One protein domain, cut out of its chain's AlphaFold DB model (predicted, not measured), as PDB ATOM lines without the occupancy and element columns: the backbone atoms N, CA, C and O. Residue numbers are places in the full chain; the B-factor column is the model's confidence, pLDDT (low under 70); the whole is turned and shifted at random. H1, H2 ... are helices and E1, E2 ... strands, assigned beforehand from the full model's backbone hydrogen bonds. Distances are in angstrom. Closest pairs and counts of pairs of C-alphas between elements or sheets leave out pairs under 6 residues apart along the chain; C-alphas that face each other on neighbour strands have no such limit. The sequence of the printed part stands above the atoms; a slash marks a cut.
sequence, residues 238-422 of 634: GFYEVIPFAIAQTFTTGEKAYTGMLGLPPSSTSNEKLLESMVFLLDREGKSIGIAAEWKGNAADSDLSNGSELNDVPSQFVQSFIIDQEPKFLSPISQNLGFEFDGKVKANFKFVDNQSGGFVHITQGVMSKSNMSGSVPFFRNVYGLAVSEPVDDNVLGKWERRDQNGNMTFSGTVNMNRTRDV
ATOM      1  N   GLY A 238     441.232  49.388 716.371       89.81
ATOM      2  CA  GLY A 238     442.327  48.435 716.469       89.81
ATOM      3  C   GLY A 238     442.451  47.521 715.267       89.81
ATOM      4  O   GLY A 238     441.667  47.581 714.320       89.81
ATOM      5  N   PHE A 239     443.473  46.677 715.318       89.44
ATOM      6  CA  PHE A 239     443.771  45.704 714.279       89.44
ATOM      7  C   PHE A 239     443.326  44.311 714.714       89.44
ATOM      8  O   PHE A 239     443.656  43.865 715.814       89.44
ATOM      9  N   TYR A 240     442.576  43.647 713.843       89.44
ATOM     10  CA  TYR A 240     441.905  42.384 714.088       89.44
ATOM     11  C   TYR A 240     442.345  41.336 713.076       89.44
ATOM     12  O   TYR A 240     442.468  41.620 711.882       89.44
ATOM     13  N   GLU A 241     442.525  40.109 713.552       85.75
ATOM     14  CA  GLU A 241     442.993  38.999 712.732       85.75
ATOM     15  C   GLU A 241     442.208  37.709 713.015       85.75
ATOM     16  O   GLU A 241     441.892  37.374 714.161       85.75
ATOM     17  N   VAL A 242     441.949  36.960 711.943       83.75
ATOM     18  CA  VAL A 242     441.584  35.539 711.950       83.75
ATOM     19  C   VAL A 242     442.626  34.819 711.107       83.75
ATOM     20  O   VAL A 242     442.715  35.035 709.893       83.75
ATOM     21  N   ILE A 243     443.438  33.980 711.745       70.44
ATOM     22  CA  ILE A 243     444.654  33.439 711.136       70.44
ATOM     23  C   ILE A 243     444.531  31.915 710.997       70.44
ATOM     24  O   ILE A 243     444.241  31.234 711.984       70.44
ATOM     25  N   PRO A 244     444.818  31.338 709.817       62.56
ATOM     26  CA  PRO A 244     444.515  29.945 709.513       62.56
ATOM     27  C   PRO A 244     445.592  28.953 709.989       62.56
ATOM     28  O   PRO A 244     445.542  27.783 709.619       62.56
ATOM     29  N   PHE A 245     446.579  29.396 710.780       54.00
ATOM     30  CA  PHE A 245     447.841  28.669 710.989       54.00
ATOM     31  C   PHE A 245     448.004  27.965 712.343       54.00
ATOM     32  O   PHE A 245     449.050  27.359 712.562       54.00
ATOM     33  N   ALA A 246     447.010  27.988 713.233       51.31
ATOM     34  CA  ALA A 246     447.054  27.219 714.473       51.31
ATOM     35  C   ALA A 246     445.816  26.317 714.626       51.31
ATOM     36  O   ALA A 246     444.661  26.704 714.446       51.31
ATOM     37  N   ILE A 247     446.066  25.057 714.960       49.97
ATOM     38  CA  ILE A 247     445.046  24.114 715.408       49.97
ATOM     39  C   ILE A 247     445.404  23.803 716.847       49.97
ATOM     40  O   ILE A 247     446.510  23.344 717.136       49.97
ATOM     41  N   ALA A 248     444.478  24.097 717.749       45.12
ATOM     42  CA  ALA A 248     444.612  23.746 719.145       45.12
ATOM     43  C   ALA A 248     443.598  22.652 719.455       45.12
ATOM     44  O   ALA A 248     442.387  22.834 719.320       45.12
ATOM     45  N   GLN A 249     444.092  21.497 719.882       43.25
ATOM     46  CA  GLN A 249     443.239  20.529 720.551       43.25
ATOM     47  C   GLN A 249     443.138  20.923 722.015       43.25
ATOM     48  O   GLN A 249     444.155  21.156 722.669       43.25
ATOM     49  N   THR A 250     441.921  21.009 722.547       45.41
ATOM     50  CA  THR A 250     441.761  21.162 723.990       45.41
ATOM     51  C   THR A 250     441.914  19.800 724.653       45.41
ATOM     52  O   THR A 250     441.103  18.898 724.447       45.41
ATOM     53  N   PHE A 251     442.973  19.673 725.457       46.22
ATOM     54  CA  PHE A 251     443.474  18.440 726.078       46.22
ATOM     55  C   PHE A 251     442.478  17.675 726.971       46.22
ATOM     56  O   PHE A 251     442.793  16.581 727.429       46.22
ATOM     57  N   THR A 252     441.296  18.227 727.253       44.41
ATOM     58  CA  THR A 252     440.390  17.706 728.288       44.41
ATOM     59  C   THR A 252     439.020  17.237 727.793       44.41
ATOM     60  O   THR A 252     438.355  16.530 728.545       44.41
ATOM     61  N   THR A 253     438.588  17.556 726.562       48.78
ATOM     62  CA  THR A 253     437.230  17.198 726.077       48.78
ATOM     63  C   THR A 253     437.172  16.490 724.722       48.78
ATOM     64  O   THR A 253     436.095  16.062 724.317       48.78
ATOM     65  N   GLY A 254     438.292  16.329 724.007       48.06
ATOM     66  CA  GLY A 254     438.282  15.770 722.643       48.06
ATOM     67  C   GLY A 254     437.641  16.695 721.594       48.06
ATOM     68  O   GLY A 254     437.497  16.307 720.435       48.06
ATOM     69  N   GLU A 255     437.274  17.919 721.981       50.38
ATOM     70  CA  GLU A 255     436.791  18.964 721.083       50.38
ATOM     71  C   GLU A 255     437.974  19.655 720.386       50.38
ATOM     72  O   GLU A 255     439.016  19.930 720.989       50.38
ATOM     73  N   LYS A 256     437.823  19.916 719.083       54.41
ATOM     74  CA  LYS A 256     438.851  20.549 718.247       54.41
ATOM     75  C   LYS A 256     438.557  22.039 718.102       54.41
ATOM     76  O   LYS A 256     437.443  22.398 717.721       54.41
ATOM     77  N   ALA A 257     439.556  22.889 718.331       54.72
ATOM     78  CA  ALA A 257     439.478  24.318 718.057       54.72
ATOM     79  C   ALA A 257     440.424  24.693 716.902       54.72
ATOM     80  O   ALA A 257     441.625  24.423 716.934       54.72
ATOM     81  N   TYR A 258     439.873  25.334 715.873       62.38
ATOM     82  CA  TYR A 258     440.632  25.866 714.738       62.38
ATOM     83  C   TYR A 258     440.813  27.373 714.937       62.38
ATOM     84  O   TYR A 258     439.832  28.067 715.199       62.38
ATOM     85  N   THR A 259     442.035  27.907 714.830       60.25
ATOM     86  CA  THR A 259     442.226  29.373 714.864       60.25
ATOM     87  C   THR A 259     441.819  30.035 713.551       60.25
ATOM     88  O   THR A 259     441.505  31.220 713.538       60.25
ATOM     89  N   GLY A 260     441.810  29.265 712.458       65.94
ATOM     90  CA  GLY A 260     441.220  29.657 711.183       65.94
ATOM     91  C   GLY A 260     439.725  29.372 711.119       65.94
ATOM     92  O   GLY A 260     439.198  28.531 711.848       65.94
ATOM     93  N   MET A 261     439.056  30.030 710.181       86.19
ATOM     94  CA  MET A 261     437.660  29.766 709.858       86.19
ATOM     95  C   MET A 261     437.573  28.560 708.920       86.19
ATOM     96  O   MET A 261     437.625  28.696 707.700       86.19
ATOM     97  N   LEU A 262     437.475  27.362 709.500       86.44
ATOM     98  CA  LEU A 262     437.248  26.123 708.754       86.44
ATOM     99  C   LEU A 262     435.754  25.937 708.474       86.44
ATOM    100  O   LEU A 262     434.939  25.914 709.396       86.44
ATOM    101  N   GLY A 263     435.410  25.806 707.198       88.75
ATOM    102  CA  GLY A 263     434.053  25.680 706.695       88.75
ATOM    103  C   GLY A 263     433.743  24.250 706.285       88.75
ATOM    104  O   GLY A 263     434.486  23.634 705.513       88.75
ATOM    105  N   LEU A 264     432.618  23.740 706.777       87.88
ATOM    106  CA  LEU A 264     432.052  22.449 706.410       87.88
ATOM    107  C   LEU A 264     430.860  22.656 705.467       87.88
ATOM    108  O   LEU A 264     430.061  23.568 705.695       87.88
ATOM    109  N   PRO A 265     430.715  21.839 704.413       89.88
ATOM    110  CA  PRO A 265     429.559  21.913 703.535       89.88
ATOM    111  C   PRO A 265     428.291  21.440 704.271       89.88
ATOM    112  O   PRO A 265     428.379  20.605 705.173       89.88
ATOM    113  N   PRO A 266     427.089  21.902 703.873       86.31
ATOM    114  CA  PRO A 266     425.827  21.480 704.482       86.31
ATOM    115  C   PRO A 266     425.572  19.966 704.411       86.31
ATOM    116  O   PRO A 266     424.827  19.431 705.230       86.31
ATOM    117  N   SER A 267     426.162  19.268 703.432       76.00
ATOM    118  CA  SER A 267     426.099  17.811 703.309       76.00
ATOM    119  C   SER A 267     427.359  17.145 703.874       76.00
ATOM    120  O   SER A 267     428.476  17.390 703.427       76.00
ATOM    121  N   SER A 268     427.176  16.219 704.817       64.81
ATOM    122  CA  SER A 268     428.262  15.506 705.511       64.81
ATOM    123  C   SER A 268     429.017  14.475 704.658       64.81
ATOM    124  O   SER A 268     429.924  13.815 705.151       64.81
ATOM    125  N   THR A 269     428.654  14.305 703.384       69.44
ATOM    126  CA  THR A 269     429.277  13.333 702.470       69.44
ATOM    127  C   THR A 269     430.370  13.933 701.590       69.44
ATOM    128  O   THR A 269     431.031  13.197 700.859       69.44
ATOM    129  N   SER A 270     430.560  15.254 701.625       79.50
ATOM    130  CA  SER A 270     431.566  15.934 700.811       79.50
ATOM    131  C   SER A 270     432.893  16.090 701.561       79.50
ATOM    132  O   SER A 270     432.951  16.603 702.681       79.50
ATOM    133  N   ASN A 271     433.985  15.702 700.899       83.94
ATOM    134  CA  ASN A 271     435.345  15.986 701.363       83.94
ATOM    135  C   ASN A 271     435.780  17.424 701.057       83.94
ATOM    136  O   ASN A 271     436.861  17.829 701.473       83.94
ATOM    137  N   GLU A 272     434.963  18.195 700.345       87.69
ATOM    138  CA  GLU A 272     435.243  19.597 700.074       87.69
ATOM    139  C   GLU A 272     435.160  20.401 701.375       87.69
ATOM    140  O   GLU A 272     434.188  20.282 702.119       87.69
ATOM    141  N   LYS A 273     436.176  21.213 701.658       87.44
ATOM    142  CA  LYS A 273     436.230  22.118 702.808       87.44
ATOM    143  C   LYS A 273     436.618  23.517 702.330       87.44
ATOM    144  O   LYS A 273     437.153  23.687 701.229       87.44
ATOM    145  N   LEU A 274     436.355  24.508 703.174       89.19
ATOM    146  CA  LEU A 274     436.756  25.897 702.965       89.19
ATOM    147  C   LEU A 274     437.634  26.346 704.130       89.19
ATOM    148  O   LEU A 274     437.365  25.976 705.268       89.19
ATOM    149  N   LEU A 275     438.663  27.136 703.868       88.31
ATOM    150  CA  LEU A 275     439.463  27.773 704.902       88.31
ATOM    151  C   LEU A 275     439.498  29.267 704.625       88.31
ATOM    152  O   LEU A 275     439.861  29.677 703.527       88.31
ATOM    153  N   GLU A 276     439.128  30.059 705.621       90.50
ATOM    154  CA  GLU A 276     439.102  31.515 705.531       90.50
ATOM    155  C   GLU A 276     440.095  32.136 706.516       90.50
ATOM    156  O   GLU A 276     440.289  31.665 707.645       90.50
ATOM    157  N   SER A 277     440.700  33.236 706.082       87.81
ATOM    158  CA  SER A 277     441.507  34.133 706.900       87.81
ATOM    159  C   SER A 277     441.118  35.572 706.621       87.81
ATOM    160  O   SER A 277     440.770  35.918 705.495       87.81
ATOM    161  N   MET A 278     441.206  36.435 707.627       90.12
ATOM    162  CA  MET A 278     440.957  37.859 707.446       90.12
ATOM    163  C   MET A 278     441.836  38.703 708.345       90.12
ATOM    164  O   MET A 278     442.145  38.331 709.475       90.12
ATOM    165  N   VAL A 279     442.187  39.871 707.824       90.69
ATOM    166  CA  VAL A 279     442.810  40.960 708.566       90.69
ATOM    167  C   VAL A 279     441.995  42.217 708.315       90.69
ATOM    168  O   VAL A 279     441.650  42.523 707.169       90.69
ATOM    169  N   PHE A 280     441.661  42.951 709.369       93.31
ATOM    170  CA  PHE A 280     440.996  44.237 709.221       93.31
ATOM    171  C   PHE A 280     441.360  45.200 710.345       93.31
ATOM    172  O   PHE A 280     441.751  44.812 711.441       93.31
ATOM    173  N   LEU A 281     441.240  46.481 710.042       94.12
ATOM    174  CA  LEU A 281     441.428  47.593 710.952       94.12
ATOM    175  C   LEU A 281     440.078  48.278 711.145       94.12
ATOM    176  O   LEU A 281     439.406  48.566 710.155       94.12
ATOM    177  N   LEU A 282     439.715  48.555 712.394       95.06
ATOM    178  CA  LEU A 282     438.715  49.566 712.724       95.06
ATOM    179  C   LEU A 282     439.459  50.842 713.111       95.06
ATOM    180  O   LEU A 282     440.318  50.815 713.996       95.06
ATOM    181  N   ASP A 283     439.174  51.936 712.416       94.62
ATOM    182  CA  ASP A 283     439.730  53.243 712.752       94.62
ATOM    183  C   ASP A 283     438.947  53.922 713.894       94.62
ATOM    184  O   ASP A 283     438.023  53.338 714.462       94.62
ATOM    185  N   ARG A 284     439.332  55.147 714.276       91.75
ATOM    186  CA  ARG A 284     438.756  55.845 715.443       91.75
ATOM    187  C   ARG A 284     437.308  56.297 715.241       91.75
ATOM    188  O   ARG A 284     436.687  56.692 716.213       91.75
ATOM    189  N   GLU A 285     436.785  56.221 714.018       91.12
ATOM    190  CA  GLU A 285     435.374  56.490 713.687       91.12
ATOM    191  C   GLU A 285     434.602  55.176 713.448       91.12
ATOM    192  O   GLU A 285     433.549  55.152 712.803       91.12
ATOM    193  N   GLY A 286     435.177  54.043 713.873       91.38
ATOM    194  CA  GLY A 286     434.590  52.719 713.708       91.38
ATOM    195  C   GLY A 286     434.487  52.260 712.252       91.38
ATOM    196  O   GLY A 286     433.700  51.353 711.963       91.38
ATOM    197  N   LYS A 287     435.238  52.870 711.320       93.62
ATOM    198  CA  LYS A 287     435.230  52.471 709.907       93.62
ATOM    199  C   LYS A 287     436.242  51.368 709.646       93.62
ATOM    200  O   LYS A 287     437.366  51.391 710.144       93.62
ATOM    201  N   SER A 288     435.828  50.391 708.848       94.62
ATOM    202  CA  SER A 288     436.588  49.178 708.577       94.62
ATOM    203  C   SER A 288     437.391  49.263 707.282       94.62
ATOM    204  O   SER A 288     436.842  49.577 706.224       94.62
ATOM    205  N   ILE A 289     438.659  48.863 707.350       94.44
ATOM    206  CA  ILE A 289     439.541  48.586 706.208       94.44
ATOM    207  C   ILE A 289     439.974  47.130 706.334       94.44
ATOM    208  O   ILE A 289     440.420  46.739 707.406       94.44
ATOM    209  N   GLY A 290     439.869  46.303 705.294       94.06
ATOM    210  CA  GLY A 290     440.144  44.874 705.462       94.06
ATOM    211  C   GLY A 290     440.461  44.119 704.185       94.06
ATOM    212  O   GLY A 290     440.222  44.601 703.080       94.06
ATOM    213  N   ILE A 291     441.004  42.917 704.365       93.69
ATOM    214  CA  ILE A 291     441.266  41.930 703.317       93.69
ATOM    215  C   ILE A 291     440.984  40.547 703.904       93.69
ATOM    216  O   ILE A 291     441.462  40.230 704.995       93.69
ATOM    217  N   ALA A 292     440.264  39.709 703.164       93.69
ATOM    218  CA  ALA A 292     440.121  38.293 703.486       93.69
ATOM    219  C   ALA A 292     440.724  37.410 702.384       93.69
ATOM    220  O   ALA A 292     440.945  37.863 701.259       93.69
ATOM    221  N   ALA A 293     441.050  36.172 702.737       91.69
ATOM    222  CA  ALA A 293     441.617  35.163 701.859       91.69
ATOM    223  C   ALA A 293     440.902  33.823 702.075       91.69
ATOM    224  O   ALA A 293     440.823  33.342 703.203       91.69
ATOM    225  N   GLU A 294     440.441  33.244 700.972       92.31
ATOM    226  CA  GLU A 294     439.667  32.010 700.886       92.31
ATOM    227  C   GLU A 294     440.508  30.932 700.191       92.31
ATOM    228  O   GLU A 294     441.028  31.145 699.092       92.31
ATOM    229  N   TRP A 295     440.594  29.748 700.796       90.25
ATOM    230  CA  TRP A 295     441.115  28.538 700.164       90.25
ATOM    231  C   TRP A 295     440.029  27.477 700.120       90.25
ATOM    232  O   TRP A 295     439.398  27.161 701.128       90.25
ATOM    233  N   LYS A 296     439.858  26.868 698.949       88.00
ATOM    234  CA  LYS A 296     438.899  25.791 698.730       88.00
ATOM    235  C   LYS A 296     439.640  24.533 698.300       88.00
ATOM    236  O   LYS A 296     440.446  24.576 697.376       88.00
ATOM    237  N   GLY A 297     439.375  23.415 698.964       84.50
ATOM    238  CA  GLY A 297     440.122  22.180 698.741       84.50
ATOM    239  C   GLY A 297     439.384  20.947 699.240       84.50
ATOM    240  O   GLY A 297     438.300  21.048 699.807       84.50
ATOM    241  N   ASN A 298     439.979  19.772 699.035       84.31
ATOM    242  CA  ASN A 298     439.459  18.509 699.555       84.31
ATOM    243  C   ASN A 298     440.317  18.036 700.737       84.31
ATOM    244  O   ASN A 298     441.530  17.898 700.588       84.31
ATOM    245  N   ALA A 299     439.684  17.746 701.873       79.19
ATOM    246  CA  ALA A 299     440.285  17.056 703.015       79.19
ATOM    247  C   ALA A 299     439.289  16.071 703.631       79.19
ATOM    248  O   ALA A 299     438.109  16.389 703.836       79.19
ATOM    249  N   ALA A 300     439.787  14.876 703.945       76.69
ATOM    250  CA  ALA A 300     439.052  13.906 704.736       76.69
ATOM    251  C   ALA A 300     439.006  14.361 706.200       76.69
ATOM    252  O   ALA A 300     439.906  15.042 706.689       76.69
ATOM    253  N   ASP A 301     437.989  13.938 706.946       73.06
ATOM    254  CA  ASP A 301     437.868  14.312 708.362       73.06
ATOM    255  C   ASP A 301     439.019  13.744 709.220       73.06
ATOM    256  O   ASP A 301     439.366  14.311 710.261       73.06
ATOM    257  N   SER A 302     439.665  12.668 708.751       69.69
ATOM    258  CA  SER A 302     440.903  12.125 709.323       69.69
ATOM    259  C   SER A 302     442.098  13.069 709.177       69.69
ATOM    260  O   SER A 302     442.983  13.096 710.032       69.69
ATOM    261  N   ASP A 303     442.124  13.889 708.126       67.06
ATOM    262  CA  ASP A 303     443.191  14.873 707.905       67.06
ATOM    263  C   ASP A 303     443.086  16.018 708.919       67.06
ATOM    264  O   ASP A 303     444.057  16.722 709.174       67.06
ATOM    265  N   LEU A 304     441.919  16.164 709.555       66.12
ATOM    266  CA  LEU A 304     441.644  17.124 710.619       66.12
ATOM    267  C   LEU A 304     441.861  16.535 712.027       66.12
ATOM    268  O   LEU A 304     441.624  17.231 713.013       66.12
ATOM    269  N   SER A 305     442.200  15.244 712.183       56.59
ATOM    270  CA  SER A 305     442.239  14.545 713.490       56.59
ATOM    271  C   SER A 305     443.618  14.168 714.025       56.59
ATOM    272  O   SER A 305     443.693  13.718 715.161       56.59
ATOM    273  N   ASN A 306     444.692  14.330 713.253       48.78
ATOM    274  CA  ASN A 306     445.957  13.630 713.527       48.78
ATOM    275  C   ASN A 306     446.990  14.372 714.398       48.78
ATOM    276  O   ASN A 306     448.126  13.915 714.471       48.78
ATOM    277  N   GLY A 307     446.645  15.484 715.050       51.31
ATOM    278  CA  GLY A 307     447.534  16.087 716.055       51.31
ATOM    279  C   GLY A 307     447.296  15.466 717.429       51.31
ATOM    280  O   GLY A 307     446.147  15.271 717.794       51.31
ATOM    281  N   SER A 308     448.330  15.126 718.192       45.00
ATOM    282  CA  SER A 308     448.166  14.707 719.600       45.00
ATOM    283  C   SER A 308     448.570  15.801 720.591       45.00
ATOM    284  O   SER A 308     448.339  15.656 721.790       45.00
ATOM    285  N   GLU A 309     449.147  16.903 720.102       48.22
ATOM    286  CA  GLU A 309     449.692  17.992 720.913       48.22
ATOM    287  C   GLU A 309     449.210  19.374 720.431       48.22
ATOM    288  O   GLU A 309     448.846  19.568 719.266       48.22
ATOM    289  N   LEU A 310     449.217  20.363 721.337       42.94
ATOM    290  CA  LEU A 310     449.103  21.781 720.978       42.94
ATOM    291  C   LEU A 310     450.247  22.078 719.989       42.94
ATOM    292  O   LEU A 310     451.400  21.840 720.339       42.94
ATOM    293  N   ASN A 311     449.939  22.603 718.798       45.69
ATOM    294  CA  ASN A 311     450.866  22.895 717.682       45.69
ATOM    295  C   ASN A 311     451.076  21.791 716.629       45.69
ATOM    296  O   ASN A 311     451.701  22.077 715.605       45.69
ATOM    297  N   ASP A 312     450.484  20.604 716.777       49.41
ATOM    298  CA  ASP A 312     450.377  19.658 715.658       49.41
ATOM    299  C   ASP A 312     449.204  20.054 714.750       49.41
ATOM    300  O   ASP A 312     448.139  19.430 714.725       49.41
ATOM    301  N   VAL A 313     449.387  21.123 713.972       53.12
ATOM    302  CA  VAL A 313     448.541  21.340 712.796       53.12
ATOM    303  C   VAL A 313     448.815  20.160 711.862       53.12
ATOM    304  O   VAL A 313     449.981  19.978 711.498       53.12
ATOM    305  N   PRO A 314     447.823  19.332 711.469       58.72
ATOM    306  CA  PRO A 314     448.094  18.193 710.610       58.72
ATOM    307  C   PRO A 314     448.788  18.699 709.351       58.72
ATOM    308  O   PRO A 314     448.211  19.452 708.566       58.72
ATOM    309  N   SER A 315     450.057  18.330 709.186       58.66
ATOM    310  CA  SER A 315     450.923  18.846 708.119       58.66
ATOM    311  C   SER A 315     450.299  18.675 706.731       58.66
ATOM    312  O   SER A 315     450.526  19.492 705.842       58.66
ATOM    313  N   GLN A 316     449.446  17.658 706.572       65.56
ATOM    314  CA  GLN A 316     448.663  17.397 705.368       65.56
ATOM    315  C   GLN A 316     447.546  18.420 705.119       65.56
ATOM    316  O   GLN A 316     447.346  18.794 703.971       65.56
ATOM    317  N   PHE A 317     446.863  18.914 706.157       70.25
ATOM    318  CA  PHE A 317     445.823  19.942 706.024       70.25
ATOM    319  C   PHE A 317     446.420  21.299 705.620       70.25
ATOM    320  O   PHE A 317     445.932  21.951 704.701       70.25
ATOM    321  N   VAL A 318     447.537  21.698 706.240       71.44
ATOM    322  CA  VAL A 318     448.275  22.908 705.824       71.44
ATOM    323  C   VAL A 318     448.773  22.760 704.393       71.44
ATOM    324  O   VAL A 318     448.636  23.680 703.591       71.44
ATOM    325  N   GLN A 319     449.332  21.599 704.049       70.69
ATOM    326  CA  GLN A 319     449.804  21.347 702.695       70.69
ATOM    327  C   GLN A 319     448.661  21.473 701.678       70.69
ATOM    328  O   GLN A 319     448.811  22.209 700.704       70.69
ATOM    329  N   SER A 320     447.516  20.830 701.926       72.31
ATOM    330  CA  SER A 320     446.414  20.761 700.964       72.31
ATOM    331  C   SER A 320     445.634  22.061 700.806       72.31
ATOM    332  O   SER A 320     445.123  22.287 699.714       72.31
ATOM    333  N   PHE A 321     445.548  22.905 701.838       76.00
ATOM    334  CA  PHE A 321     444.816  24.176 701.775       76.00
ATOM    335  C   PHE A 321     445.722  25.378 701.558       76.00
ATOM    336  O   PHE A 321     445.430  26.194 700.702       76.00
ATOM    337  N   ILE A 322     446.824  25.497 702.294       74.81
ATOM    338  CA  ILE A 322     447.645  26.714 702.293       74.81
ATOM    339  C   ILE A 322     448.728  26.668 701.212       74.81
ATOM    340  O   ILE A 322     449.015  27.681 700.575       74.81
ATOM    341  N   ILE A 323     449.368  25.511 701.019       75.12
ATOM    342  CA  ILE A 323     450.525  25.403 700.116       75.12
ATOM    343  C   ILE A 323     450.083  25.028 698.697       75.12
ATOM    344  O   ILE A 323     450.606  25.581 697.728       75.12
ATOM    345  N   ASP A 324     449.136  24.098 698.562       77.62
ATOM    346  CA  ASP A 324     448.743  23.532 697.268       77.62
ATOM    347  C   ASP A 324     447.632  24.318 696.551       77.62
ATOM    348  O   ASP A 324     447.514  24.189 695.329       77.62
ATOM    349  N   GLN A 325     446.855  25.145 697.264       79.81
ATOM    350  CA  GLN A 325     445.793  25.986 696.686       79.81
ATOM    351  C   GLN A 325     446.200  27.454 696.683       79.81
ATOM    352  O   GLN A 325     446.801  27.942 697.642       79.81
ATOM    353  N   GLU A 326     445.889  28.153 695.595       83.94
ATOM    354  CA  GLU A 326     446.086  29.599 695.526       83.94
ATOM    355  C   GLU A 326     444.962  30.288 696.312       83.94
ATOM    356  O   GLU A 326     443.792  29.957 696.093       83.94
ATOM    357  N   PRO A 327     445.280  31.224 697.225       88.31
ATOM    358  CA  PRO A 327     444.254  31.975 697.928       88.31
ATOM    359  C   PRO A 327     443.470  32.854 696.966       88.31
ATOM    360  O   PRO A 327     444.032  33.597 696.156       88.31
ATOM    361  N   LYS A 328     442.158  32.871 697.153       92.31
ATOM    362  CA  LYS A 328     441.287  33.872 696.566       92.31
ATOM    363  C   LYS A 328     441.083  35.019 697.544       92.31
ATOM    364  O   LYS A 328     440.652  34.804 698.668       92.31
ATOM    365  N   PHE A 329     441.355  36.249 697.119       93.56
ATOM    366  CA  PHE A 329     441.177  37.416 697.983       93.56
ATOM    367  C   PHE A 329     439.761  37.980 697.895       93.56
ATOM    368  O   PHE A 329     439.255  38.216 696.797       93.56
ATOM    369  N   LEU A 330     439.173  38.244 699.057       95.19
ATOM    370  CA  LEU A 330     437.850  38.828 699.228       95.19
ATOM    371  C   LEU A 330     437.964  40.237 699.819       95.19
ATOM    372  O   LEU A 330     438.935  40.571 700.512       95.19
ATOM    373  N   SER A 331     436.935  41.038 699.577       94.00
ATOM    374  CA  SER A 331     436.900  42.461 699.911       94.00
ATOM    375  C   SER A 331     435.771  42.772 700.883       94.00
ATOM    376  O   SER A 331     434.718  42.144 700.792       94.00
ATOM    377  N   PRO A 332     435.924  43.728 701.809       94.50
ATOM    378  CA  PRO A 332     434.826  44.119 702.682       94.50
ATOM    379  C   PRO A 332     433.673  44.694 701.846       94.50
ATOM    380  O   PRO A 332     433.892  45.509 700.954       94.50
ATOM    381  N   ILE A 333     432.427  44.303 702.138       93.38
ATOM    382  CA  ILE A 333     431.259  44.801 701.382       93.38
ATOM    383  C   ILE A 333     430.964  46.289 701.648       93.38
ATOM    384  O   ILE A 333     430.220  46.934 700.916       93.38
ATOM    385  N   SER A 334     431.498  46.828 702.746       92.25
ATOM    386  CA  SER A 334     431.327  48.219 703.158       92.25
ATOM    387  C   SER A 334     432.445  48.634 704.112       92.25
ATOM    388  O   SER A 334     433.160  47.786 704.638       92.25
ATOM    389  N   GLN A 335     432.535  49.929 704.409       91.00
ATOM    390  CA  GLN A 335     433.417  50.458 705.455       91.00
ATOM    391  C   GLN A 335     432.782  50.417 706.858       91.00
ATOM    392  O   GLN A 335     433.310  51.030 707.775       91.00
ATOM    393  N   ASN A 336     431.643  49.746 707.043       91.75
ATOM    394  CA  ASN A 336     430.923  49.699 708.320       91.75
ATOM    395  C   ASN A 336     430.885  48.276 708.902       91.75
ATOM    396  O   ASN A 336     429.867  47.881 709.466       91.75
ATOM    397  N   LEU A 337     431.941  47.479 708.709       93.69
ATOM    398  CA  LEU A 337     432.074  46.184 709.389       93.69
ATOM    399  C   LEU A 337     432.521  46.398 710.846       93.69
ATOM    400  O   LEU A 337     432.937  47.494 711.214       93.69
ATOM    401  N   GLY A 338     432.454  45.357 711.677       93.12
ATOM    402  CA  GLY A 338     432.905  45.408 713.071       93.12
ATOM    403  C   GLY A 338     431.820  44.993 714.056       93.12
ATOM    404  O   GLY A 338     431.082  44.039 713.804       93.12
ATOM    405  N   PHE A 339     431.734  45.707 715.177       92.38
ATOM    406  CA  PHE A 339     430.948  45.292 716.339       92.38
ATOM    407  C   PHE A 339     429.980  46.381 716.804       92.38
ATOM    408  O   PHE A 339     430.279  47.571 716.679       92.38
ATOM    409  N   GLU A 340     428.825  45.959 717.307       88.56
ATOM    410  CA  GLU A 340     427.848  46.791 718.005       88.56
ATOM    411  C   GLU A 340     428.349  47.179 719.406       88.56
ATOM    412  O   GLU A 340     429.412  46.742 719.860       88.56
ATOM    413  N   PHE A 341     427.564  48.003 720.106       78.38
ATOM    414  CA  PHE A 341     427.887  48.537 721.433       78.38
ATOM    415  C   PHE A 341     428.142  47.489 722.520       78.38
ATOM    416  O   PHE A 341     428.855  47.752 723.486       78.38
ATOM    417  N   ASP A 342     427.559  46.305 722.401       78.94
ATOM    418  CA  ASP A 342     427.772  45.204 723.338       78.94
ATOM    419  C   ASP A 342     428.861  44.216 722.868       78.94
ATOM    420  O   ASP A 342     429.077  43.174 723.487       78.94
ATOM    421  N   GLY A 343     429.558  44.546 721.775       87.06
ATOM    422  CA  GLY A 343     430.576  43.709 721.149       87.06
ATOM    423  C   GLY A 343     430.022  42.679 720.163       87.06
ATOM    424  O   GLY A 343     430.821  41.992 719.520       87.06
ATOM    425  N   LYS A 344     428.697  42.545 719.997       91.94
ATOM    426  CA  LYS A 344     428.123  41.647 718.987       91.94
ATOM    427  C   LYS A 344     428.574  42.031 717.589       91.94
ATOM    428  O   LYS A 344     428.724  43.200 717.257       91.94
ATOM    429  N   VAL A 345     428.764  41.035 716.740       94.25
ATOM    430  CA  VAL A 345     429.055  41.249 715.320       94.25
ATOM    431  C   VAL A 345     427.916  42.013 714.641       94.25
ATOM    432  O   VAL A 345     426.754  41.621 714.744       94.25
ATOM    433  N   LYS A 346     428.255  43.070 713.891       93.88
ATOM    434  CA  LYS A 346     427.290  43.801 713.059       93.88
ATOM    435  C   LYS A 346     426.717  42.902 711.964       93.88
ATOM    436  O   LYS A 346     427.447  42.164 711.303       93.88
ATOM    437  N   ALA A 347     425.425  43.043 711.669       92.56
ATOM    438  CA  ALA A 347     424.717  42.203 710.690       92.56
ATOM    439  C   ALA A 347     425.273  42.263 709.245       92.56
ATOM    440  O   ALA A 347     424.964  41.420 708.399       92.56
ATOM    441  N   ASN A 348     426.064  43.286 708.919       92.25
ATOM    442  CA  ASN A 348     426.699  43.473 707.617       92.25
ATOM    443  C   ASN A 348     428.159  42.993 707.572       92.25
ATOM    444  O   ASN A 348     428.812  43.277 706.570       92.25
ATOM    445  N   PHE A 349     428.674  42.286 708.590       96.44
ATOM    446  CA  PHE A 349     430.059  41.801 708.640       96.44
ATOM    447  C   PHE A 349     430.339  40.751 707.552       96.44
ATOM    448  O   PHE A 349     430.300  39.539 707.780       96.44
ATOM    449  N   LYS A 350     430.605  41.227 706.332       96.31
ATOM    450  CA  LYS A 350     430.709  40.405 705.128       96.31
ATOM    451  C   LYS A 350     431.911  40.786 704.279       96.31
ATOM    452  O   LYS A 350     432.161  41.968 704.028       96.31
ATOM    453  N   PHE A 351     432.578  39.756 703.775       96.44
ATOM    454  CA  PHE A 351     433.601  39.856 702.744       96.44
ATOM    455  C   PHE A 351     433.080  39.217 701.460       96.44
ATOM    456  O   PHE A 351     432.655  38.064 701.460       96.44
ATOM    457  N   VAL A 352     433.076  39.979 700.374       95.62
ATOM    458  CA  VAL A 352     432.525  39.590 699.080       95.62
ATOM    459  C   VAL A 352     433.634  39.190 698.119       95.62
ATOM    460  O   VAL A 352     434.710  39.788 698.061       95.62
ATOM    461  N   ASP A 353     433.344  38.164 697.337       94.19
ATOM    462  CA  ASP A 353     434.069  37.865 696.123       94.19
ATOM    463  C   ASP A 353     433.536  38.744 694.990       94.19
ATOM    464  O   ASP A 353     432.472  38.474 694.430       94.19
ATOM    465  N   ASN A 354     434.304  39.760 694.606       87.25
ATOM    466  CA  ASN A 354     433.918  40.692 693.546       87.25
ATOM    467  C   ASN A 354     433.739  40.029 692.164       87.25
ATOM    468  O   ASN A 354     433.162  40.650 691.277       87.25
ATOM    469  N   GLN A 355     434.220  38.795 691.956       87.88
ATOM    470  CA  GLN A 355     434.066  38.087 690.680       87.88
ATOM    471  C   GLN A 355     432.784  37.252 690.606       87.88
ATOM    472  O   GLN A 355     432.124  37.264 689.570       87.88
ATOM    473  N   SER A 356     432.431  36.512 691.666       90.31
ATOM    474  CA  SER A 356     431.208  35.688 691.676       90.31
ATOM    475  C   SER A 356     430.013  36.347 692.356       90.31
ATOM    476  O   SER A 356     428.900  35.890 692.160       90.31
ATOM    477  N   GLY A 357     430.206  37.372 693.188       92.38
ATOM    478  CA  GLY A 357     429.147  37.954 694.021       92.38
ATOM    479  C   GLY A 357     428.772  37.120 695.256       92.38
ATOM    480  O   GLY A 357     427.948  37.554 696.058       92.38
ATOM    481  N   GLY A 358     429.370  35.939 695.447       96.19
ATOM    482  CA  GLY A 358     429.261  35.204 696.707       96.19
ATOM    483  C   GLY A 358     430.046  35.875 697.842       96.19
ATOM    484  O   GLY A 358     430.937  36.684 697.594       96.19
ATOM    485  N   PHE A 359     429.735  35.545 699.095       97.00
ATOM    486  CA  PHE A 359     430.329  36.217 700.253       97.00
ATOM    487  C   PHE A 359     430.496  35.315 701.476       97.00
ATOM    488  O   PHE A 359     429.699  34.408 701.717       97.00
ATOM    489  N   VAL A 360     431.513  35.622 702.274       97.12
ATOM    490  CA  VAL A 360     431.713  35.134 703.642       97.12
ATOM    491  C   VAL A 360     431.011  36.094 704.596       97.12
ATOM    492  O   VAL A 360     431.140  37.309 704.456       97.12
ATOM    493  N   HIS A 361     430.270  35.565 705.563       97.19
ATOM    494  CA  HIS A 361     429.493  36.329 706.532       97.19
ATOM    495  C   HIS A 361     429.777  35.820 707.941       97.19
ATOM    496  O   HIS A 361     429.521  34.652 708.231       97.19
ATOM    497  N   ILE A 362     430.283  36.691 708.815       96.88
ATOM    498  CA  ILE A 362     430.324  36.403 710.250       96.88
ATOM    499  C   ILE A 362     428.923  36.678 710.793       96.88
ATOM    500  O   ILE A 362     428.471  37.817 710.796       96.88
ATOM    501  N   THR A 363     428.214  35.623 711.180       96.25
ATOM    502  CA  THR A 363     426.780  35.679 711.505       96.25
ATOM    503  C   THR A 363     426.512  35.882 712.985       96.25
ATOM    504  O   THR A 363     425.420  36.304 713.357       96.25
ATOM    505  N   GLN A 364     427.475  35.524 713.831       95.94
ATOM    506  CA  GLN A 364     427.326  35.516 715.279       95.94
ATOM    507  C   GLN A 364     428.694  35.678 715.938       95.94
ATOM    508  O   GLN A 364     429.710  35.276 715.371       95.94
ATOM    509  N   GLY A 365     428.697  36.207 717.156       93.00
ATOM    510  CA  GLY A 365     429.863  36.285 718.023       93.00
ATOM    511  C   GLY A 365     429.885  37.593 718.796       93.00
ATOM    512  O   GLY A 365     429.318  38.589 718.348       93.00
ATOM    513  N   VAL A 366     430.553  37.582 719.946       90.19
ATOM    514  CA  VAL A 366     430.800  38.779 720.757       90.19
ATOM    515  C   VAL A 366     432.306  39.001 720.855       90.19
ATOM    516  O   VAL A 366     433.037  38.140 721.346       90.19
ATOM    517  N   MET A 367     432.769  40.153 720.372       86.50
ATOM    518  CA  MET A 367     434.120  40.649 720.602       86.50
ATOM    519  C   MET A 367     434.181  41.261 721.997       86.50
ATOM    520  O   MET A 367     433.664  42.350 722.238       86.50
ATOM    521  N   SER A 368     434.822  40.564 722.927       78.44
ATOM    522  CA  SER A 368     435.013  41.050 724.290       78.44
ATOM    523  C   SER A 368     436.408  40.690 724.784       78.44
ATOM    524  O   SER A 368     436.992  39.680 724.396       78.44
ATOM    525  N   LYS A 369     437.008  41.589 725.572       71.50
ATOM    526  CA  LYS A 369     438.400  41.464 726.037       71.50
ATOM    527  C   LYS A 369     439.395  41.176 724.896       71.50
ATOM    528  O   LYS A 369     440.256  40.308 725.024       71.50
ATOM    529  N   SER A 370     439.246  41.874 723.768       76.81
ATOM    530  CA  SER A 370     440.078  41.708 722.560       76.81
ATOM    531  C   SER A 370     439.987  40.325 721.890       76.81
ATOM    532  O   SER A 370     440.829  40.007 721.052       76.81
ATOM    533  N   ASN A 371     438.987  39.504 722.229       79.12
ATOM    534  CA  ASN A 371     438.828  38.154 721.697       79.12
ATOM    535  C   ASN A 371     437.362  37.843 721.352       79.12
ATOM    536  O   ASN A 371     436.430  38.182 722.079       79.12
ATOM    537  N   MET A 372     437.166  37.095 720.275       85.62
ATOM    538  CA  MET A 372     435.926  36.398 719.956       85.62
ATOM    539  C   MET A 372     436.228  34.911 719.883       85.62
ATOM    540  O   MET A 372     437.165  34.488 719.210       85.62
ATOM    541  N   SER A 373     435.427  34.120 720.589       84.06
ATOM    542  CA  SER A 373     435.637  32.680 720.731       84.06
ATOM    543  C   SER A 373     434.619  31.906 719.910       84.06
ATOM    544  O   SER A 373     433.425  32.076 720.110       84.06
ATOM    545  N   GLY A 374     435.063  31.004 719.046       84.50
ATOM    546  CA  GLY A 374     434.193  30.164 718.221       84.50
ATOM    547  C   GLY A 374     433.732  28.876 718.904       84.50
ATOM    548  O   GLY A 374     432.922  28.145 718.347       84.50
ATOM    549  N   SER A 375     434.262  28.549 720.085       78.75
ATOM    550  CA  SER A 375     433.951  27.298 720.786       78.75
ATOM    551  C   SER A 375     433.903  27.485 722.298       78.75
ATOM    552  O   SER A 375     434.599  28.345 722.843       78.75
ATOM    553  N   VAL A 376     433.120  26.644 722.979       81.81
ATOM    554  CA  VAL A 376     433.007  26.640 724.446       81.81
ATOM    555  C   VAL A 376     434.369  26.464 725.133       81.81
ATOM    556  O   VAL A 376     434.644  27.233 726.055       81.81
ATOM    557  N   PRO A 377     435.262  25.542 724.715       74.44
ATOM    558  CA  PRO A 377     436.569  25.405 725.357       74.44
ATOM    559  C   PRO A 377     437.444  26.653 725.227       74.44
ATOM    560  O   PRO A 377     438.048  27.077 726.212       74.44
ATOM    561  N   PHE A 378     437.477  27.268 724.038       73.69
ATOM    562  CA  PHE A 378     438.229  28.506 723.817       73.69
ATOM    563  C   PHE A 378     437.644  29.644 724.657       73.69
ATOM    564  O   PHE A 378     438.383  30.328 725.356       73.69
ATOM    565  N   PHE A 379     436.315  29.777 724.684       78.62
ATOM    566  CA  PHE A 379     435.637  30.774 725.508       78.62
ATOM    567  C   PHE A 379     435.977  30.587 726.992       78.62
ATOM    568  O   PHE A 379     436.448  31.506 727.653       78.62
ATOM    569  N   ARG A 380     435.841  29.377 727.538       76.12
ATOM    570  CA  ARG A 380     436.170  29.119 728.949       76.12
ATOM    571  C   ARG A 380     437.613  29.458 729.288       76.12
ATOM    572  O   ARG A 380     437.866  30.011 730.352       76.12
ATOM    573  N   ASN A 381     438.538  29.145 728.388       69.62
ATOM    574  CA  ASN A 381     439.945  29.459 728.559       69.62
ATOM    575  C   ASN A 381     440.206  30.977 728.561       69.62
ATOM    576  O   ASN A 381     440.842  31.477 729.487       69.62
ATOM    577  N   VAL A 382     439.647  31.711 727.594       69.25
ATOM    578  CA  VAL A 382     439.768  33.176 727.503       69.25
ATOM    579  C   VAL A 382     439.152  33.871 728.717       69.25
ATOM    580  O   VAL A 382     439.706  34.853 729.200       69.25
ATOM    581  N   TYR A 383     438.031  33.367 729.234       71.75
ATOM    582  CA  TYR A 383     437.283  34.007 730.322       71.75
ATOM    583  C   TYR A 383     437.552  33.412 731.714       71.75
ATOM    584  O   TYR A 383     436.918  33.834 732.681       71.75
ATOM    585  N   GLY A 384     438.479  32.456 731.835       68.88
ATOM    586  CA  GLY A 384     438.846  31.836 733.113       68.88
ATOM    587  C   GLY A 384     437.692  31.094 733.800       68.88
ATOM    588  O   GLY A 384     437.625  31.071 735.029       68.88
ATOM    589  N   LEU A 385     436.769  30.522 733.023       71.38
ATOM    590  CA  LEU A 385     435.569  29.858 733.536       71.38
ATOM    591  C   LEU A 385     435.844  28.401 733.915       71.38
ATOM    592  O   LEU A 385     436.543  27.675 733.201       71.38
ATOM    593  N   ALA A 386     435.232  27.937 735.006       72.19
ATOM    594  CA  ALA A 386     435.295  26.532 735.391       72.19
ATOM    595  C   ALA A 386     434.530  25.629 734.405       72.19
ATOM    596  O   ALA A 386     433.574  26.035 733.743       72.19
ATOM    597  N   VAL A 387     434.894  24.341 734.362       72.75
ATOM    598  CA  VAL A 387     434.260  23.348 733.469       72.75
ATOM    599  C   VAL A 387     432.756  23.161 733.750       72.75
ATOM    600  O   VAL A 387     432.001  22.717 732.884       72.75
ATOM    601  N   SER A 388     432.290  23.509 734.946       77.38
ATOM    602  CA  SER A 388     430.878  23.448 735.332       77.38
ATOM    603  C   SER A 388     430.071  24.694 734.960       77.38
ATOM    604  O   SER A 388     428.847  24.647 735.025       77.38
ATOM    605  N   GLU A 389     430.715  25.810 734.604       77.44
ATOM    606  CA  GLU A 389     430.014  27.069 734.328       77.44
ATOM    607  C   GLU A 389     429.377  27.047 732.927       77.44
ATOM    608  O   GLU A 389     430.070  26.739 731.949       77.44
ATOM    609  N   PRO A 390     428.067  27.332 732.792       84.88
ATOM    610  CA  PRO A 390     427.410  27.344 731.489       84.88
ATOM    611  C   PRO A 390     427.973  28.466 730.608       84.88
ATOM    612  O   PRO A 390     428.263  29.559 731.088       84.88
ATOM    613  N   VAL A 391     428.104  28.190 729.310       84.00
ATOM    614  CA  VAL A 391     428.474  29.180 728.290       84.00
ATOM    615  C   VAL A 391     427.277  29.358 727.366       84.00
ATOM    616  O   VAL A 391     426.737  28.369 726.872       84.00
ATOM    617  N   ASP A 392     426.851  30.604 727.166       87.81
ATOM    618  CA  ASP A 392     425.791  30.936 726.213       87.81
ATOM    619  C   ASP A 392     426.282  30.665 724.781       87.81
ATOM    620  O   ASP A 392     427.337  31.139 724.372       87.81
ATOM    621  N   ASP A 393     425.530  29.901 723.995       89.06
ATOM    622  CA  ASP A 393     425.903  29.623 722.606       89.06
ATOM    623  C   ASP A 393     425.855  30.892 721.738       89.06
ATOM    624  O   ASP A 393     426.577  30.982 720.747       89.06
ATOM    625  N   ASN A 394     425.069  31.908 722.121       90.44
ATOM    626  CA  ASN A 394     424.930  33.155 721.361       90.44
ATOM    627  C   ASN A 394     426.186  34.035 721.388       90.44
ATOM    628  O   ASN A 394     426.361  34.869 720.499       90.44
ATOM    629  N   VAL A 395     427.077  33.855 722.372       88.62
ATOM    630  CA  VAL A 395     428.337  34.616 722.427       88.62
ATOM    631  C   VAL A 395     429.423  34.022 721.528       88.62
ATOM    632  O   VAL A 395     430.437  34.675 721.274       88.62
ATOM    633  N   LEU A 396     429.213  32.801 721.024       90.81
ATOM    634  CA  LEU A 396     430.201  32.097 720.218       90.81
ATOM    635  C   LEU A 396     430.246  32.615 718.776       90.81
ATOM    636  O   LEU A 396     429.222  32.912 718.162       90.81
ATOM    637  N   GLY A 397     431.454  32.698 718.228       92.31
ATOM    638  CA  GLY A 397     431.723  33.110 716.859       92.31
ATOM    639  C   GLY A 397     431.267  32.068 715.839       92.31
ATOM    640  O   GLY A 397     431.778  30.945 715.831       92.31
ATOM    641  N   LYS A 398     430.362  32.450 714.932       94.31
ATOM    642  CA  LYS A 398     429.893  31.615 713.812       94.31
ATOM    643  C   LYS A 398     429.988  32.365 712.493       94.31
ATOM    644  O   LYS A 398     429.893  33.590 712.448       94.31
ATOM    645  N   TRP A 399     430.146  31.613 711.413       96.06
ATOM    646  CA  TRP A 399     430.189  32.173 710.071       96.06
ATOM    647  C   TRP A 399     429.614  31.226 709.023       96.06
ATOM    648  O   TRP A 399     429.474  30.020 709.238       96.06
ATOM    649  N   GLU A 400     429.302  31.792 707.863       96.81
ATOM    650  CA  GLU A 400     428.802  31.075 706.696       96.81
ATOM    651  C   GLU A 400     429.414  31.622 705.399       96.81
ATOM    652  O   GLU A 400     429.701  32.814 705.274       96.81
ATOM    653  N   ARG A 401     429.569  30.747 704.406       96.62
ATOM    654  CA  ARG A 401     429.811  31.105 703.011       96.62
ATOM    655  C   ARG A 401     428.499  31.002 702.255       96.62
ATOM    656  O   ARG A 401     427.852  29.957 702.293       96.62
ATOM    657  N   ARG A 402     428.127  32.055 701.533       96.69
ATOM    658  CA  ARG A 402     426.968  32.060 700.634       96.69
ATOM    659  C   ARG A 402     427.382  32.285 699.194       96.69
ATOM    660  O   ARG A 402     428.285  33.075 698.936       96.69
ATOM    661  N   ASP A 403     426.748  31.584 698.263       95.19
ATOM    662  CA  ASP A 403     426.920  31.826 696.829       95.19
ATOM    663  C   ASP A 403     426.240  33.138 696.381       95.19
ATOM    664  O   ASP A 403     425.637  33.858 697.177       95.19
ATOM    665  N   GLN A 404     426.327  33.444 695.086       93.25
ATOM    666  CA  GLN A 404     425.726  34.639 694.480       93.25
ATOM    667  C   GLN A 404     424.192  34.702 694.595       93.25
ATOM    668  O   GLN A 404     423.604  35.773 694.482       93.25
ATOM    669  N   ASN A 405     423.538  33.556 694.814       94.19
ATOM    670  CA  ASN A 405     422.091  33.446 694.983       94.19
ATOM    671  C   ASN A 405     421.685  33.495 696.466       94.19
ATOM    672  O   ASN A 405     420.505  33.372 696.791       94.19
ATOM    673  N   GLY A 406     422.654  33.639 697.374       92.62
ATOM    674  CA  GLY A 406     422.435  33.640 698.813       92.62
ATOM    675  C   GLY A 406     422.289  32.249 699.430       92.62
ATOM    676  O   GLY A 406     421.952  32.167 700.613       92.62
ATOM    677  N   ASN A 407     422.550  31.157 698.704       95.38
ATOM    678  CA  ASN A 407     422.513  29.814 699.283       95.38
ATOM    679  C   ASN A 407     423.758  29.577 700.136       95.38
ATOM    680  O   ASN A 407     424.873  29.836 699.685       95.38
ATOM    681  N   MET A 408     423.580  29.048 701.347       95.75
ATOM    682  CA  MET A 408     424.698  28.640 702.199       95.75
ATOM    683  C   MET A 408     425.417  27.434 701.581       95.75
ATOM    684  O   MET A 408     424.802  26.392 701.356       95.75
ATOM    685  N   THR A 409     426.717  27.574 701.332       94.94
ATOM    686  CA  THR A 409     427.579  26.535 700.750       94.94
ATOM    687  C   THR A 409     428.583  25.968 701.745       94.94
ATOM    688  O   THR A 409     428.963  24.810 701.594       94.94
ATOM    689  N   PHE A 410     428.968  26.735 702.768       95.12
ATOM    690  CA  PHE A 410     429.786  26.281 703.897       95.12
ATOM    691  C   PHE A 410     429.385  27.018 705.175       95.12
ATOM    692  O   PHE A 410     428.874  28.136 705.109       95.12
ATOM    693  N   SER A 411     429.652  26.428 706.335       94.38
ATOM    694  CA  SER A 411     429.556  27.111 707.627       94.38
ATOM    695  C   SER A 411     430.574  26.577 708.625       94.38
ATOM    696  O   SER A 411     431.121  25.484 708.461       94.38
ATOM    697  N   GLY A 412     430.855  27.366 709.658       90.62
ATOM    698  CA  GLY A 412     431.817  26.997 710.684       90.62
ATOM    699  C   GLY A 412     431.827  27.961 711.859       90.62
ATOM    700  O   GLY A 412     430.946  28.809 712.018       90.62
ATOM    701  N   THR A 413     432.854  27.821 712.690       88.81
ATOM    702  CA  THR A 413     433.109  28.704 713.830       88.81
ATOM    703  C   THR A 413     434.269  29.647 713.528       88.81
ATOM    704  O   THR A 413     435.100  29.372 712.658       88.81
ATOM    705  N   VAL A 414     434.299  30.796 714.204       87.56
ATOM    706  CA  VAL A 414     435.361  31.799 714.056       87.56
ATOM    707  C   VAL A 414     435.952  32.141 715.416       87.56
ATOM    708  O   VAL A 414     435.229  32.431 716.365       87.56
ATOM    709  N   ASN A 415     437.281  32.113 715.492       82.56
ATOM    710  CA  ASN A 415     438.036  32.746 716.564       82.56
ATOM    711  C   ASN A 415     438.705  33.991 715.979       82.56
ATOM    712  O   ASN A 415     439.327  33.905 714.921       82.56
ATOM    713  N   MET A 416     438.567  35.134 716.638       85.38
ATOM    714  CA  MET A 416     439.114  36.405 716.161       85.38
ATOM    715  C   MET A 416     439.775  37.139 717.311       85.38
ATOM    716  O   MET A 416     439.193  37.242 718.387       85.38
ATOM    717  N   ASN A 417     440.953  37.699 717.059       80.62
ATOM    718  CA  ASN A 417     441.710  38.421 718.071       80.62
ATOM    719  C   ASN A 417     441.960  39.851 717.611       80.62
ATOM    720  O   ASN A 417     442.289  40.083 716.446       80.62
ATOM    721  N   ARG A 418     441.862  40.801 718.538       82.56
ATOM    722  CA  ARG A 418     442.398  42.148 718.357       82.56
ATOM    723  C   ARG A 418     443.855  42.141 718.792       82.56
ATOM    724  O   ARG A 418     444.149  42.084 719.981       82.56
ATOM    725  N   THR A 419     444.768  42.167 717.831       76.62
ATOM    726  CA  THR A 419     446.213  42.071 718.089       76.62
ATOM    727  C   THR A 419     446.860  43.428 718.324       76.62
ATOM    728  O   THR A 419     447.964  43.506 718.875       76.62
ATOM    729  N   ARG A 420     446.161  44.517 717.975       78.00
ATOM    730  CA  ARG A 420     446.595  45.864 718.329       78.00
ATOM    731  C   ARG A 420     445.458  46.757 718.796       78.00
ATOM    732  O   ARG A 420     444.514  46.998 718.049       78.00
ATOM    733  N   ASP A 421     445.604  47.274 720.009       78.19
ATOM    734  CA  ASP A 421     444.695  48.247 720.602       78.19
ATOM    735  C   ASP A 421     445.028  49.675 720.164       78.19
ATOM    736  O   ASP A 421     446.180  50.027 719.887       78.19
ATOM    737  N   VAL A 422     443.996  50.511 720.155       83.62
ATOM    738  CA  VAL A 422     444.108  51.963 720.064       83.62
ATOM    739  C   VAL A 422     443.842  52.557 721.447       83.62
ATOM    740  O   VAL A 422     442.888  52.165 722.131       83.62
TER     741      VAL A 422
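This is residues 238 to 422 of the 634 residues of an uncharacterized protein of Agitococcus lubricus (UniProt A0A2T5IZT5). The main body is a small, flattened, nearly closed barrel of antiparallel strands: the long hairpin of E5 and E6 forms one wall, E8, E9, E10 and E11 form the opposite wall with their strands crossing the first, E7 links the two walls on one side, and E4 meets E11 on the other. H2 packs on the outside over E6 with the short H1 beside it, while the small hairpin of E2 and E3 and the helix H3 lie together beyond one end of the barrel. The printed part has 185 residues, with three named helices and twelve named strands in the order E1 E2 E3 E4 E5 E6 H1 H2 E7 E8 E9 H3 E10 E11 E12; the class is mixed, helices and strands, with under half of the residues in named elements. The whole is compact, with a radius of gyration of the C-alphas of 16.0 A, and spans 44 by 43 by 27 A.

The strongly twisted, branched sheet has ten strands and antiparallel neighbours. E5, residues 272 to 282, forms a hairpin with E6, residues 288 to 298; N 277 and O 293 are 2.9 A apart, within hydrogen-bond range. On the other side of E5 from E6 lie E4, residues 261 to 263, with N 263 and O 274 2.8 A apart, and E1, residues 238 to 242, with N 240 and O 280 2.8 A apart. E4, E5 and E6 are a meander, each strand the antiparallel neighbour of the one before. E7, residues 328 to 332, E8, residues 350 to 352, and E9, residues 359 to 364, are a second meander of two hairpins. E7 neighbours E6, with N 294 and O 328 at 2.8 A; E8 neighbours E7, with N 352 and O 331 at 2.7 A, and E9 neighbours E8, with N 360 and O 351 at 2.8 A, each of these pairs within hydrogen-bond range. E10, residues 398 to 402, neighbours E9, with N 361 and O 400 at 2.8 A, and forms a hairpin with E11, residues 408 to 413, with N 401 and O 410 at 2.8 A. The closest C-alphas of E4 and E11, those of Gly 263 and Gly 412, are 4.8 A apart. E11 runs on at 61 degrees into E12, residues 416 to 421, which neighbours E1, with N 241 and O 417 at 2.9 A. H2, residues 315 to 323, is on the sheet at a height of 9.6 A, over E6 and slantwise to it at 50 degrees on the local plane; their closest C-alphas, Gly 297 and Phe 321, are 5.9 A apart. H1, residues 301 to 304, is not on the sheet and only just touches H2, with 3 pairs of C-alphas within 8 A, the closest being Asp 303 and Phe 317 at 6.0 A. E2, residues 247 to 249, and E3, residues 256 to 258, form a separate antiparallel hairpin, with N 248 and O 257 at 3.0 A. The closest C-alphas of E3 and H3, residues 376 to 383, are Ala 257 and Phe 378, 7.2 A apart. In H2 and H3 every O i to N i+4 pair is within hydrogen-bond range; H1 is too short for such a pair.

E1 begins at C-alpha 238, (442.327, 48.435, 716.469). E5 measures 32.7 A and E6 32.1 A from first to last C-alpha; E9 measures 15.3 A and E11 14.4 A. E12 ends at C-alpha 421, (444.695, 48.247, 720.602).

The C-alphas farthest apart are those of Gln 355 and Ser 388, at 47.1 A. The printed part has no cut; its long links are E7 to E8, E9 to H3 and H3 to E10. The mean pLDDT of the printed part is 80.9, with 37 residues under 70, among them residues 244 to 260 and 302 to 316.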